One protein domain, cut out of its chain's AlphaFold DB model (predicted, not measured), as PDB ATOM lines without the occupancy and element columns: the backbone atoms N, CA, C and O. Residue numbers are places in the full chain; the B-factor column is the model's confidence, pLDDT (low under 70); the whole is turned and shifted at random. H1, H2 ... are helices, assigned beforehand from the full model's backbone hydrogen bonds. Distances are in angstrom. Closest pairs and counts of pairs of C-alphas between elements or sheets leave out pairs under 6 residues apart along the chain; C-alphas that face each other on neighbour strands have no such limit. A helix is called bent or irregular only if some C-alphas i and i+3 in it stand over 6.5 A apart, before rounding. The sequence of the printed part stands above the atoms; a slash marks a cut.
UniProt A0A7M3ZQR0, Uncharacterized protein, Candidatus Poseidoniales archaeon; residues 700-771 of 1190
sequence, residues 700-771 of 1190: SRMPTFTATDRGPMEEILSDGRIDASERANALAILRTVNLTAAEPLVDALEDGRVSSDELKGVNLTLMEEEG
ATOM      1  N   SER A 700      44.814 -23.118 -31.815       85.69
ATOM      2  CA  SER A 700      45.960 -22.298 -31.390       85.69
ATOM      3  C   SER A 700      45.771 -20.804 -31.686       85.69
ATOM      4  O   SER A 700      46.312 -19.963 -30.964       85.69
ATOM      5  N   ARG A 701      44.970 -20.480 -32.709       83.75
ATOM      6  CA  ARG A 701      44.597 -19.117 -33.110       83.75
ATOM      7  C   ARG A 701      43.288 -18.645 -32.460       83.75
ATOM      8  O   ARG A 701      43.028 -17.448 -32.444       83.75
ATOM      9  N   MET A 702      42.529 -19.551 -31.826       84.69
ATOM     10  CA  MET A 702      41.232 -19.283 -31.181       84.69
ATOM     11  C   MET A 702      41.245 -19.510 -29.650       84.69
ATOM     12  O   MET A 702      40.535 -20.376 -29.136       84.69
ATOM     13  N   PRO A 703      42.009 -18.732 -28.857       80.44
ATOM     14  CA  PRO A 703      42.178 -18.975 -27.417       80.44
ATOM     15  C   PRO A 703      40.895 -18.794 -26.583       80.44
ATOM     16  O   PRO A 703      40.835 -19.229 -25.433       80.44
ATOM     17  N   THR A 704      39.878 -18.132 -27.137       82.06
ATOM     18  CA  THR A 704      38.557 -17.916 -26.529       82.06
ATOM     19  C   THR A 704      37.543 -19.009 -26.879       82.06
ATOM     20  O   THR A 704      36.486 -19.041 -26.256       82.06
ATOM     21  N   PHE A 705      37.851 -19.932 -27.802       86.00
ATOM     22  CA  PHE A 705      36.961 -21.035 -28.181       86.00
ATOM     23  C   PHE A 705      37.097 -22.211 -27.206       86.00
ATOM     24  O   PHE A 705      37.837 -23.176 -27.413       86.00
ATOM     25  N   THR A 706      36.434 -22.092 -26.057       83.69
ATOM     26  CA  THR A 706      36.593 -23.042 -24.950       83.69
ATOM     27  C   THR A 706      35.808 -24.334 -25.170       83.69
ATOM     28  O   THR A 706      34.871 -24.381 -25.955       83.69
ATOM     29  N   ALA A 707      36.120 -25.402 -24.424       80.00
ATOM     30  CA  ALA A 707      35.348 -26.653 -24.466       80.00
ATOM     31  C   ALA A 707      33.836 -26.474 -24.187       80.00
ATOM     32  O   ALA A 707      33.045 -27.300 -24.625       80.00
ATOM     33  N   THR A 708      33.445 -25.407 -23.480       83.56
ATOM     34  CA  THR A 708      32.034 -25.083 -23.202       83.56
ATOM     35  C   THR A 708      31.298 -24.605 -24.454       83.56
ATOM     36  O   THR A 708      30.116 -24.892 -24.597       83.56
ATOM     37  N   ASP A 709      32.000 -23.905 -25.349       83.50
ATOM     38  CA  ASP A 709      31.446 -23.347 -26.585       83.50
ATOM     39  C   ASP A 709      31.656 -24.297 -27.779       83.50
ATOM     40  O   ASP A 709      30.836 -24.331 -28.690       83.50
ATOM     41  N   ARG A 710      32.720 -25.116 -27.745       84.06
ATOM     42  CA  ARG A 710      33.039 -26.113 -28.781       84.06
ATOM     43  C   ARG A 710      32.021 -27.240 -28.870       84.06
ATOM     44  O   ARG A 710      31.579 -27.530 -29.966       84.06
ATOM     45  N   GLY A 711      31.613 -27.828 -27.743       85.56
ATOM     46  CA  GLY A 711      30.662 -28.949 -27.753       85.56
ATOM     47  C   GLY A 711      29.340 -28.618 -28.464       85.56
ATOM     48  O   GLY A 711      28.964 -29.337 -29.380       85.56
ATOM     49  N   PRO A 712      28.662 -27.507 -28.111       87.06
ATOM     50  CA  PRO A 712      27.461 -27.073 -28.824       87.06
ATOM     51  C   PRO A 712      27.707 -26.707 -30.295       87.06
ATOM     52  O   PRO A 712      26.834 -26.936 -31.118       87.06
ATOM     53  N   MET A 713      28.870 -26.138 -30.639       87.25
ATOM     54  CA  MET A 713      29.197 -25.816 -32.035       87.25
ATOM     55  C   MET A 713      29.464 -27.075 -32.873       87.25
ATOM     56  O   MET A 713      29.060 -27.127 -34.024       87.25
ATOM     57  N   GLU A 714      30.122 -28.086 -32.303       85.19
ATOM     58  CA  GLU A 714      30.335 -29.395 -32.936       85.19
ATOM     59  C   GLU A 714      29.006 -30.132 -33.165       85.19
ATOM     60  O   GLU A 714      28.867 -30.814 -34.174       85.19
ATOM     61  N   GLU A 715      28.029 -29.975 -32.263       85.25
ATOM     62  CA  GLU A 715      26.674 -30.522 -32.427       85.25
ATOM     63  C   GLU A 715      25.914 -29.815 -33.560       85.25
ATOM     64  O   GLU A 715      25.353 -30.497 -34.410       85.25
ATOM     65  N   ILE A 716      25.971 -28.477 -33.615       87.06
ATOM     66  CA  ILE A 716      25.367 -27.683 -34.700       87.06
ATOM     67  C   ILE A 716      25.994 -28.046 -36.051       87.06
ATOM     68  O   ILE A 716      25.292 -28.320 -37.002       87.06
ATOM     69  N   LEU A 717      27.323 -28.107 -36.147       85.75
ATOM     70  CA  LEU A 717      28.013 -28.393 -37.413       85.75
ATOM     71  C   LEU A 717      28.053 -29.890 -37.775       85.75
ATOM     72  O   LEU A 717      28.798 -30.277 -38.680       85.75
ATOM     73  N   SER A 718      27.330 -30.745 -37.046       81.94
ATOM     74  CA  SER A 718      27.436 -32.201 -37.199       81.94
ATOM     75  C   SER A 718      26.865 -32.709 -38.521       81.94
ATOM     76  O   SER A 718      27.448 -33.617 -39.114       81.94
ATOM     77  N   ASP A 719      25.784 -32.098 -39.004       79.19
ATOM     78  CA  ASP A 719      25.180 -32.356 -40.317       79.19
ATOM     79  C   ASP A 719      25.690 -31.392 -41.403       79.19
ATOM     80  O   ASP A 719      25.281 -31.476 -42.560       79.19
ATOM     81  N   GLY A 720      26.598 -30.483 -41.029       79.62
ATOM     82  CA  GLY A 720      27.190 -29.500 -41.923       79.62
ATOM     83  C   GLY A 720      26.375 -28.266 -42.213       79.62
ATOM     84  O   GLY A 720      26.889 -27.388 -42.898       79.62
ATOM     85  N   ARG A 721      25.147 -28.198 -41.713       86.19
ATOM     86  CA  ARG A 721      24.205 -27.126 -41.992       86.19
ATOM     87  C   ARG A 721      23.997 -26.310 -40.726       86.19
ATOM     88  O   ARG A 721      24.250 -26.773 -39.622       86.19
ATOM     89  N   ILE A 722      23.589 -25.056 -40.873       88.12
ATOM     90  CA  ILE A 722      23.133 -24.248 -39.742       88.12
ATOM     91  C   ILE A 722      21.708 -23.820 -40.029       88.12
ATOM     92  O   ILE A 722      21.462 -22.827 -40.716       88.12
ATOM     93  N   ASP A 723      20.753 -24.557 -39.469       86.38
ATOM     94  CA  ASP A 723      19.349 -24.285 -39.733       86.38
ATOM     95  C   ASP A 723      18.835 -23.033 -38.985       86.38
ATOM     96  O   ASP A 723      19.470 -22.452 -38.090       86.38
ATOM     97  N   ALA A 724      17.616 -22.601 -39.319       85.19
ATOM     98  CA  ALA A 724      16.992 -21.429 -38.702       85.19
ATOM     99  C   ALA A 724      16.808 -21.546 -37.170       85.19
ATOM    100  O   ALA A 724      16.678 -20.526 -36.481       85.19
ATOM    101  N   SER A 725      16.760 -22.766 -36.626       87.38
ATOM    102  CA  SER A 725      16.634 -23.044 -35.195       87.38
ATOM    103  C   SER A 725      17.982 -22.986 -34.463       87.38
ATOM    104  O   SER A 725      18.034 -22.557 -33.303       87.38
ATOM    105  N   GLU A 726      19.073 -23.308 -35.155       90.88
ATOM    106  CA  GLU A 726      20.448 -23.338 -34.649       90.88
ATOM    107  C   GLU A 726      21.171 -22.000 -34.803       90.88
ATOM    108  O   GLU A 726      21.991 -21.627 -33.953       90.88
ATOM    109  N   ARG A 727      20.796 -21.214 -35.819       91.31
ATOM    110  CA  ARG A 727      21.390 -19.916 -36.182       91.31
ATOM    111  C   ARG A 727      21.660 -18.993 -34.993       91.31
ATOM    112  O   ARG A 727      22.731 -18.394 -34.876       91.31
ATOM    113  N   ALA A 728      20.692 -18.850 -34.085       89.88
ATOM    114  CA  ALA A 728      20.827 -17.958 -32.930       89.88
ATOM    115  C   ALA A 728      21.922 -18.417 -31.950       89.88
ATOM    116  O   ALA A 728      22.621 -17.577 -31.374       89.88
ATOM    117  N   ASN A 729      22.076 -19.731 -31.776       88.69
ATOM    118  CA  ASN A 729      23.088 -20.323 -30.908       88.69
ATOM    119  C   ASN A 729      24.469 -20.287 -31.577       88.69
ATOM    120  O   ASN A 729      25.426 -19.853 -30.934       88.69
ATOM    121  N   ALA A 730      24.560 -20.624 -32.870       88.50
ATOM    122  CA  ALA A 730      25.797 -20.547 -33.651       88.50
ATOM    123  C   ALA A 730      26.396 -19.128 -33.637       88.50
ATOM    124  O   ALA A 730      27.562 -18.930 -33.286       88.50
ATOM    125  N   LEU A 731      25.574 -18.101 -33.892       91.00
ATOM    126  CA  LEU A 731      26.004 -16.699 -33.840       91.00
ATOM    127  C   LEU A 731      26.466 -16.263 -32.448       91.00
ATOM    128  O   LEU A 731      27.400 -15.468 -32.323       91.00
ATOM    129  N   ALA A 732      25.808 -16.738 -31.388       88.50
ATOM    130  CA  ALA A 732      26.207 -16.414 -30.022       88.50
ATOM    131  C   ALA A 732      27.595 -16.986 -29.692       88.50
ATOM    132  O   ALA A 732      28.410 -16.294 -29.073       88.50
ATOM    133  N   ILE A 733      27.879 -18.207 -30.153       88.50
ATOM    134  CA  ILE A 733      29.177 -18.866 -29.992       88.50
ATOM    135  C   ILE A 733      30.252 -18.132 -30.800       88.50
ATOM    136  O   ILE A 733      31.220 -17.645 -30.217       88.50
ATOM    137  N   LEU A 734      30.057 -17.940 -32.107       87.44
ATOM    138  CA  LEU A 734      31.059 -17.317 -32.985       87.44
ATOM    139  C   LEU A 734      31.398 -15.871 -32.580       87.44
ATOM    140  O   LEU A 734      32.559 -15.457 -32.628       87.44
ATOM    141  N   ARG A 735      30.416 -15.106 -32.081       86.44
ATOM    142  CA  ARG A 735      30.654 -13.761 -31.521       86.44
ATOM    143  C   ARG A 735      31.443 -13.792 -30.212       86.44
ATOM    144  O   ARG A 735      32.202 -12.862 -29.947       86.44
ATOM    145  N   THR A 736      31.291 -14.838 -29.402       84.06
ATOM    146  CA  THR A 736      32.072 -15.027 -28.165       84.06
ATOM    147  C   THR A 736      33.543 -15.308 -28.479       84.06
ATOM    148  O   THR A 736      34.430 -14.856 -27.753       84.06
ATOM    149  N   VAL A 737      33.808 -15.970 -29.608       84.31
ATOM    150  CA  VAL A 737      35.164 -16.216 -30.120       84.31
ATOM    151  C   VAL A 737      35.750 -14.993 -30.850       84.31
ATOM    152  O   VAL A 737      36.947 -14.958 -31.117       84.31
ATOM    153  N   ASN A 738      34.959 -13.930 -31.044       83.31
ATOM    154  CA  ASN A 738      35.344 -12.681 -31.712       83.31
ATOM    155  C   ASN A 738      35.705 -12.861 -33.201       83.31
ATOM    156  O   ASN A 738      36.611 -12.195 -33.695       83.31
ATOM    157  N   LEU A 739      34.979 -13.743 -33.898       85.50
ATOM    158  CA  LEU A 739      35.094 -13.930 -35.346       85.50
ATOM    159  C   LEU A 739      34.469 -12.739 -36.094       85.50
ATOM    160  O   LEU A 739      33.302 -12.402 -35.864       85.50
ATOM    161  N   THR A 740      35.220 -12.110 -37.000       84.75
ATOM    162  CA  THR A 740      34.780 -10.893 -37.704       84.75
ATOM    163  C   THR A 740      33.681 -11.188 -38.730       84.75
ATOM    164  O   THR A 740      32.759 -10.387 -38.891       84.75
ATOM    165  N   ALA A 741      33.731 -12.354 -39.379       84.56
ATOM    166  CA  ALA A 741      32.782 -12.788 -40.411       84.56
ATOM    167  C   ALA A 741      31.700 -13.762 -39.895       84.56
ATOM    168  O   ALA A 741      31.185 -14.572 -40.657       84.56
ATOM    169  N   ALA A 742      31.335 -13.693 -38.609       85.75
ATOM    170  CA  ALA A 742      30.403 -14.646 -37.990       85.75
ATOM    171  C   ALA A 742      29.001 -14.686 -38.616       85.75
ATOM    172  O   ALA A 742      28.424 -15.759 -38.716       85.75
ATOM    173  N   GLU A 743      28.441 -13.536 -38.998       87.25
ATOM    174  CA  GLU A 743      27.138 -13.491 -39.679       87.25
ATOM    175  C   GLU A 743      27.212 -14.068 -41.098       87.25
ATOM    176  O   GLU A 743      26.499 -15.037 -41.340       87.25
ATOM    177  N   PRO A 744      28.109 -13.584 -41.982       86.25
ATOM    178  CA  PRO A 744      28.277 -14.159 -43.314       86.25
ATOM    179  C   PRO A 744      28.548 -15.665 -43.316       86.25
ATOM    180  O   PRO A 744      27.975 -16.372 -44.125       86.25
ATOM    181  N   LEU A 745      29.384 -16.167 -42.399       86.56
ATOM    182  CA  LEU A 745      29.688 -17.597 -42.311       86.56
ATOM    183  C   LEU A 745      28.468 -18.433 -41.906       86.56
ATOM    184  O   LEU A 745      28.291 -19.530 -42.412       86.56
ATOM    185  N   VAL A 746      27.653 -17.942 -40.967       87.94
ATOM    186  CA  VAL A 746      26.444 -18.664 -40.549       87.94
ATOM    187  C   VAL A 746      25.396 -18.661 -41.651       87.94
ATOM    188  O   VAL A 746      24.733 -19.672 -41.836       87.94
ATOM    189  N   ASP A 747      25.258 -17.543 -42.360       85.38
ATOM    190  CA  ASP A 747      24.317 -17.441 -43.471       85.38
ATOM    191  C   ASP A 747      24.769 -18.318 -44.658       85.38
ATOM    192  O   ASP A 747      23.939 -18.993 -45.246       85.38
ATOM    193  N   ALA A 748      26.075 -18.404 -44.938       85.25
ATOM    194  CA  ALA A 748      26.623 -19.248 -46.007       85.25
ATOM    195  C   ALA A 748      26.622 -20.762 -45.703       85.25
ATOM    196  O   ALA A 748      26.921 -21.564 -46.574       85.25
ATOM    197  N   LEU A 749      26.357 -21.171 -44.458       87.00
ATOM    198  CA  LEU A 749      26.254 -22.586 -44.069       87.00
ATOM    199  C   LEU A 749      24.794 -23.041 -43.932       87.00
ATOM    200  O   LEU A 749      24.541 -24.105 -43.372       87.00
ATOM    201  N   GLU A 750      23.823 -22.248 -44.390       84.25
ATOM    202  CA  GLU A 750      22.397 -22.567 -44.250       84.25
ATOM    203  C   GLU A 750      22.013 -23.866 -44.990       84.25
ATOM    204  O   GLU A 750      21.218 -24.659 -44.482       84.25
ATOM    205  N   ASP A 751      22.624 -24.132 -46.145       76.81
ATOM    206  CA  ASP A 751      22.405 -25.315 -46.993       76.81
ATOM    207  C   ASP A 751      23.569 -26.331 -46.968       76.81
ATOM    208  O   ASP A 751      23.467 -27.428 -47.530       76.81
ATOM    209  N   GLY A 752      24.637 -26.020 -46.227       79.12
ATOM    210  CA  GLY A 752      25.773 -26.899 -45.943       79.12
ATOM    211  C   GLY A 752      26.865 -26.930 -47.009       79.12
ATOM    212  O   GLY A 752      27.868 -27.622 -46.806       79.12
ATOM    213  N   ARG A 753      26.717 -26.169 -48.097       81.50
ATOM    214  CA  ARG A 753      27.753 -25.961 -49.111       81.50
ATOM    215  C   ARG A 753      27.959 -24.464 -49.270       81.50
ATOM    216  O   ARG A 753      27.043 -23.739 -49.603       81.50
ATOM    217  N   VAL A 754      29.180 -24.002 -49.059       80.88
ATOM    218  CA  VAL A 754      29.501 -22.583 -49.153       80.88
ATOM    219  C   VAL A 754      29.961 -22.275 -50.571       80.88
ATOM    220  O   VAL A 754      31.071 -22.626 -50.970       80.88
ATOM    221  N   SER A 755      29.136 -21.562 -51.328       74.00
ATOM    222  CA  SER A 755      29.494 -21.106 -52.667       74.00
ATOM    223  C   SER A 755      30.453 -19.905 -52.634       74.00
ATOM    224  O   SER A 755      30.522 -19.112 -51.685       74.00
ATOM    225  N   SER A 756      31.189 -19.708 -53.734       70.44
ATOM    226  CA  SER A 756      32.068 -18.538 -53.891       70.44
ATOM    227  C   SER A 756      31.300 -17.204 -53.893       70.44
ATOM    228  O   SER A 756      31.850 -16.158 -53.524       70.44
ATOM    229  N   ASP A 757      30.018 -17.243 -54.256       69.69
ATOM    230  CA  ASP A 757      29.128 -16.090 -54.310       69.69
ATOM    231  C   ASP A 757      28.661 -15.643 -52.921       69.69
ATOM    232  O   ASP A 757      28.624 -14.437 -52.652       69.69
ATOM    233  N   GLU A 758      28.403 -16.578 -52.006       75.81
ATOM    234  CA  GLU A 758      28.029 -16.287 -50.614       75.81
ATOM    235  C   GLU A 758      29.182 -15.689 -49.805       75.81
ATOM    236  O   GLU A 758      28.980 -14.862 -48.911       75.81
ATOM    237  N   LEU A 759      30.418 -16.033 -50.167       77.50
ATOM    238  CA  LEU A 759      31.626 -15.492 -49.547       77.50
ATOM    239  C   LEU A 759      32.068 -14.142 -50.138       77.50
ATOM    240  O   LEU A 759      33.077 -13.574 -49.698       77.50
ATOM    241  N   LYS A 760      31.328 -13.564 -51.099       77.38
ATOM    242  CA  LYS A 760      31.660 -12.247 -51.671       77.38
ATOM    243  C   LYS A 760      31.691 -11.166 -50.587       77.38
ATOM    244  O   LYS A 760      30.684 -10.779 -50.004       77.38
ATOM    245  N   GLY A 761      32.879 -10.598 -50.373       73.88
ATOM    246  CA  GLY A 761      33.113  -9.552 -49.370       73.88
ATOM    247  C   GLY A 761      33.581 -10.072 -48.007       73.88
ATOM    248  O   GLY A 761      33.907  -9.256 -47.141       73.88
ATOM    249  N   VAL A 762      33.691 -11.392 -47.832       81.50
ATOM    250  CA  VAL A 762      34.358 -12.030 -46.693       81.50
ATOM    251  C   VAL A 762      35.860 -12.111 -46.974       81.50
ATOM    252  O   VAL A 762      36.296 -12.519 -48.047       81.50
ATOM    253  N   ASN A 763      36.688 -11.691 -46.015       84.19
ATOM    254  CA  ASN A 763      38.140 -11.806 -46.143       84.19
ATOM    255  C   ASN A 763      38.588 -13.191 -45.649       84.19
ATOM    256  O   ASN A 763      38.784 -13.379 -44.449       84.19
ATOM    257  N   LEU A 764      38.750 -14.137 -46.579       83.50
ATOM    258  CA  LEU A 764      39.139 -15.521 -46.277       83.50
ATOM    259  C   LEU A 764      40.510 -15.614 -45.596       83.50
ATOM    260  O   LEU A 764      40.672 -16.376 -44.648       83.50
ATOM    261  N   THR A 765      41.467 -14.767 -45.989       85.56
ATOM    262  CA  THR A 765      42.779 -14.693 -45.328       85.56
ATOM    263  C   THR A 765      42.650 -14.247 -43.872       85.56
ATOM    264  O   THR A 765      43.315 -14.791 -42.995       85.56
ATOM    265  N   LEU A 766      41.762 -13.287 -43.589       86.94
ATOM    266  CA  LEU A 766      41.486 -12.864 -42.215       86.94
ATOM    267  C   LEU A 766      40.776 -13.966 -41.414       86.94
ATOM    268  O   LEU A 766      41.096 -14.143 -40.245       86.94
ATOM    269  N   MET A 767      39.854 -14.723 -42.016       86.06
ATOM    270  CA  MET A 767      39.228 -15.871 -41.347       86.06
ATOM    271  C   MET A 767      40.251 -16.950 -40.982       86.06
ATOM    272  O   MET A 767      40.231 -17.452 -39.857       86.06
ATOM    273  N   GLU A 768      41.194 -17.246 -41.876       86.88
ATOM    274  CA  GLU A 768      42.282 -18.185 -41.604       86.88
ATOM    275  C   GLU A 768      43.219 -17.672 -40.490       86.88
ATOM    276  O   GLU A 768      43.649 -18.435 -39.613       86.88
ATOM    277  N   GLU A 769      43.515 -16.365 -40.462       86.62
ATOM    278  CA  GLU A 769      44.238 -15.710 -39.360       86.62
ATOM    279  C   GLU A 769      43.465 -15.782 -38.030       86.62
ATOM    280  O   GLU A 769      44.074 -16.008 -36.980       86.62
ATOM    281  N   GLU A 770      42.134 -15.659 -38.072       87.50
ATOM    282  CA  GLU A 770      41.213 -15.854 -36.939       87.50
ATOM    283  C   GLU A 770      41.027 -17.337 -36.568       87.50
ATOM    284  O   GLU A 770      40.408 -17.648 -35.550       87.50
ATOM    285  N   GLY A 771      41.631 -18.251 -37.332       85.50
ATOM    286  CA  GLY A 771      41.694 -19.676 -37.041       85.50
ATOM    287  C   GLY A 771      40.552 -20.506 -37.616       85.50
ATOM    288  O   GLY A 771      40.361 -21.613 -37.128       85.50
TER     289      GLY A 771
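Overview. This is residues 700 to 771 of the 1190 residues of an uncharacterized protein of Candidatus Poseidoniales archaeon (UniProt A0A7M3ZQR0). Three helices fold back and forth as two successive helical hairpins, with H2 between H1 and H3, and a short fourth helix, H4, is set away from them at the end of a long link. Under half of the residues are in named elements, and loops make much of the body. The printed part has 72 residues with four named helices, in the order H1, H2, H3, H4, and no named strand; its class is all helix. It is compact, with a radius of gyration of the C-alphas of 11.8 A, and spans 32 by 28 by 16 A.

Arrangement. H1, residues 707 to 716, and H2, residues 727 to 736, form a helical hairpin. They touch, with the closest C-alphas, those of Asp 709 and Ile 733, 6.1 A apart. They run opposite ways at a shallow tilt of 30 degrees. H2 and H3, residues 742 to 747, form a second helical hairpin and touch; their closest C-alphas, those of Leu 734 and Ala 742, are 5.7 A apart. They run opposite ways at a shallow tilt of 21 degrees. H1 and H3 are apart. H4, residues 764 to 769, is apart from H1, H2 and H3. Every O i to N i+4 pair is within hydrogen-bond range in H2, H3 and H4, and 5 of 6 are in H1.

Along the chain. H1 begins at C-alpha 707 (35.348, -26.653, -24.466) and is 14.3 A long. It is neither bent nor irregular, but only just: C-alphas 708 and 711 are 6.1 A apart. H2 is 14.2 A long and ends at C-alpha 736 (32.072, -15.027, -28.165). H3 measures 8.7 A. H4 measures 8.6 A and ends at C-alpha 769 (44.238, -15.710, -39.360).

Size, cuts and confidence. The two C-alphas farthest apart, those of Thr 708 and Asp 757, are 32.5 A apart, while those of Ser 700 and Gly 771, the first and last printed, are 7.6 A apart. The printed part has no cut. The link from H1 to H2 is short, that from H2 to H3 tight, and that from H3 to H4, residues 748 to 763, long. The mean pLDDT of the printed part is 84.2, and one residue, Asp 757, is under 70.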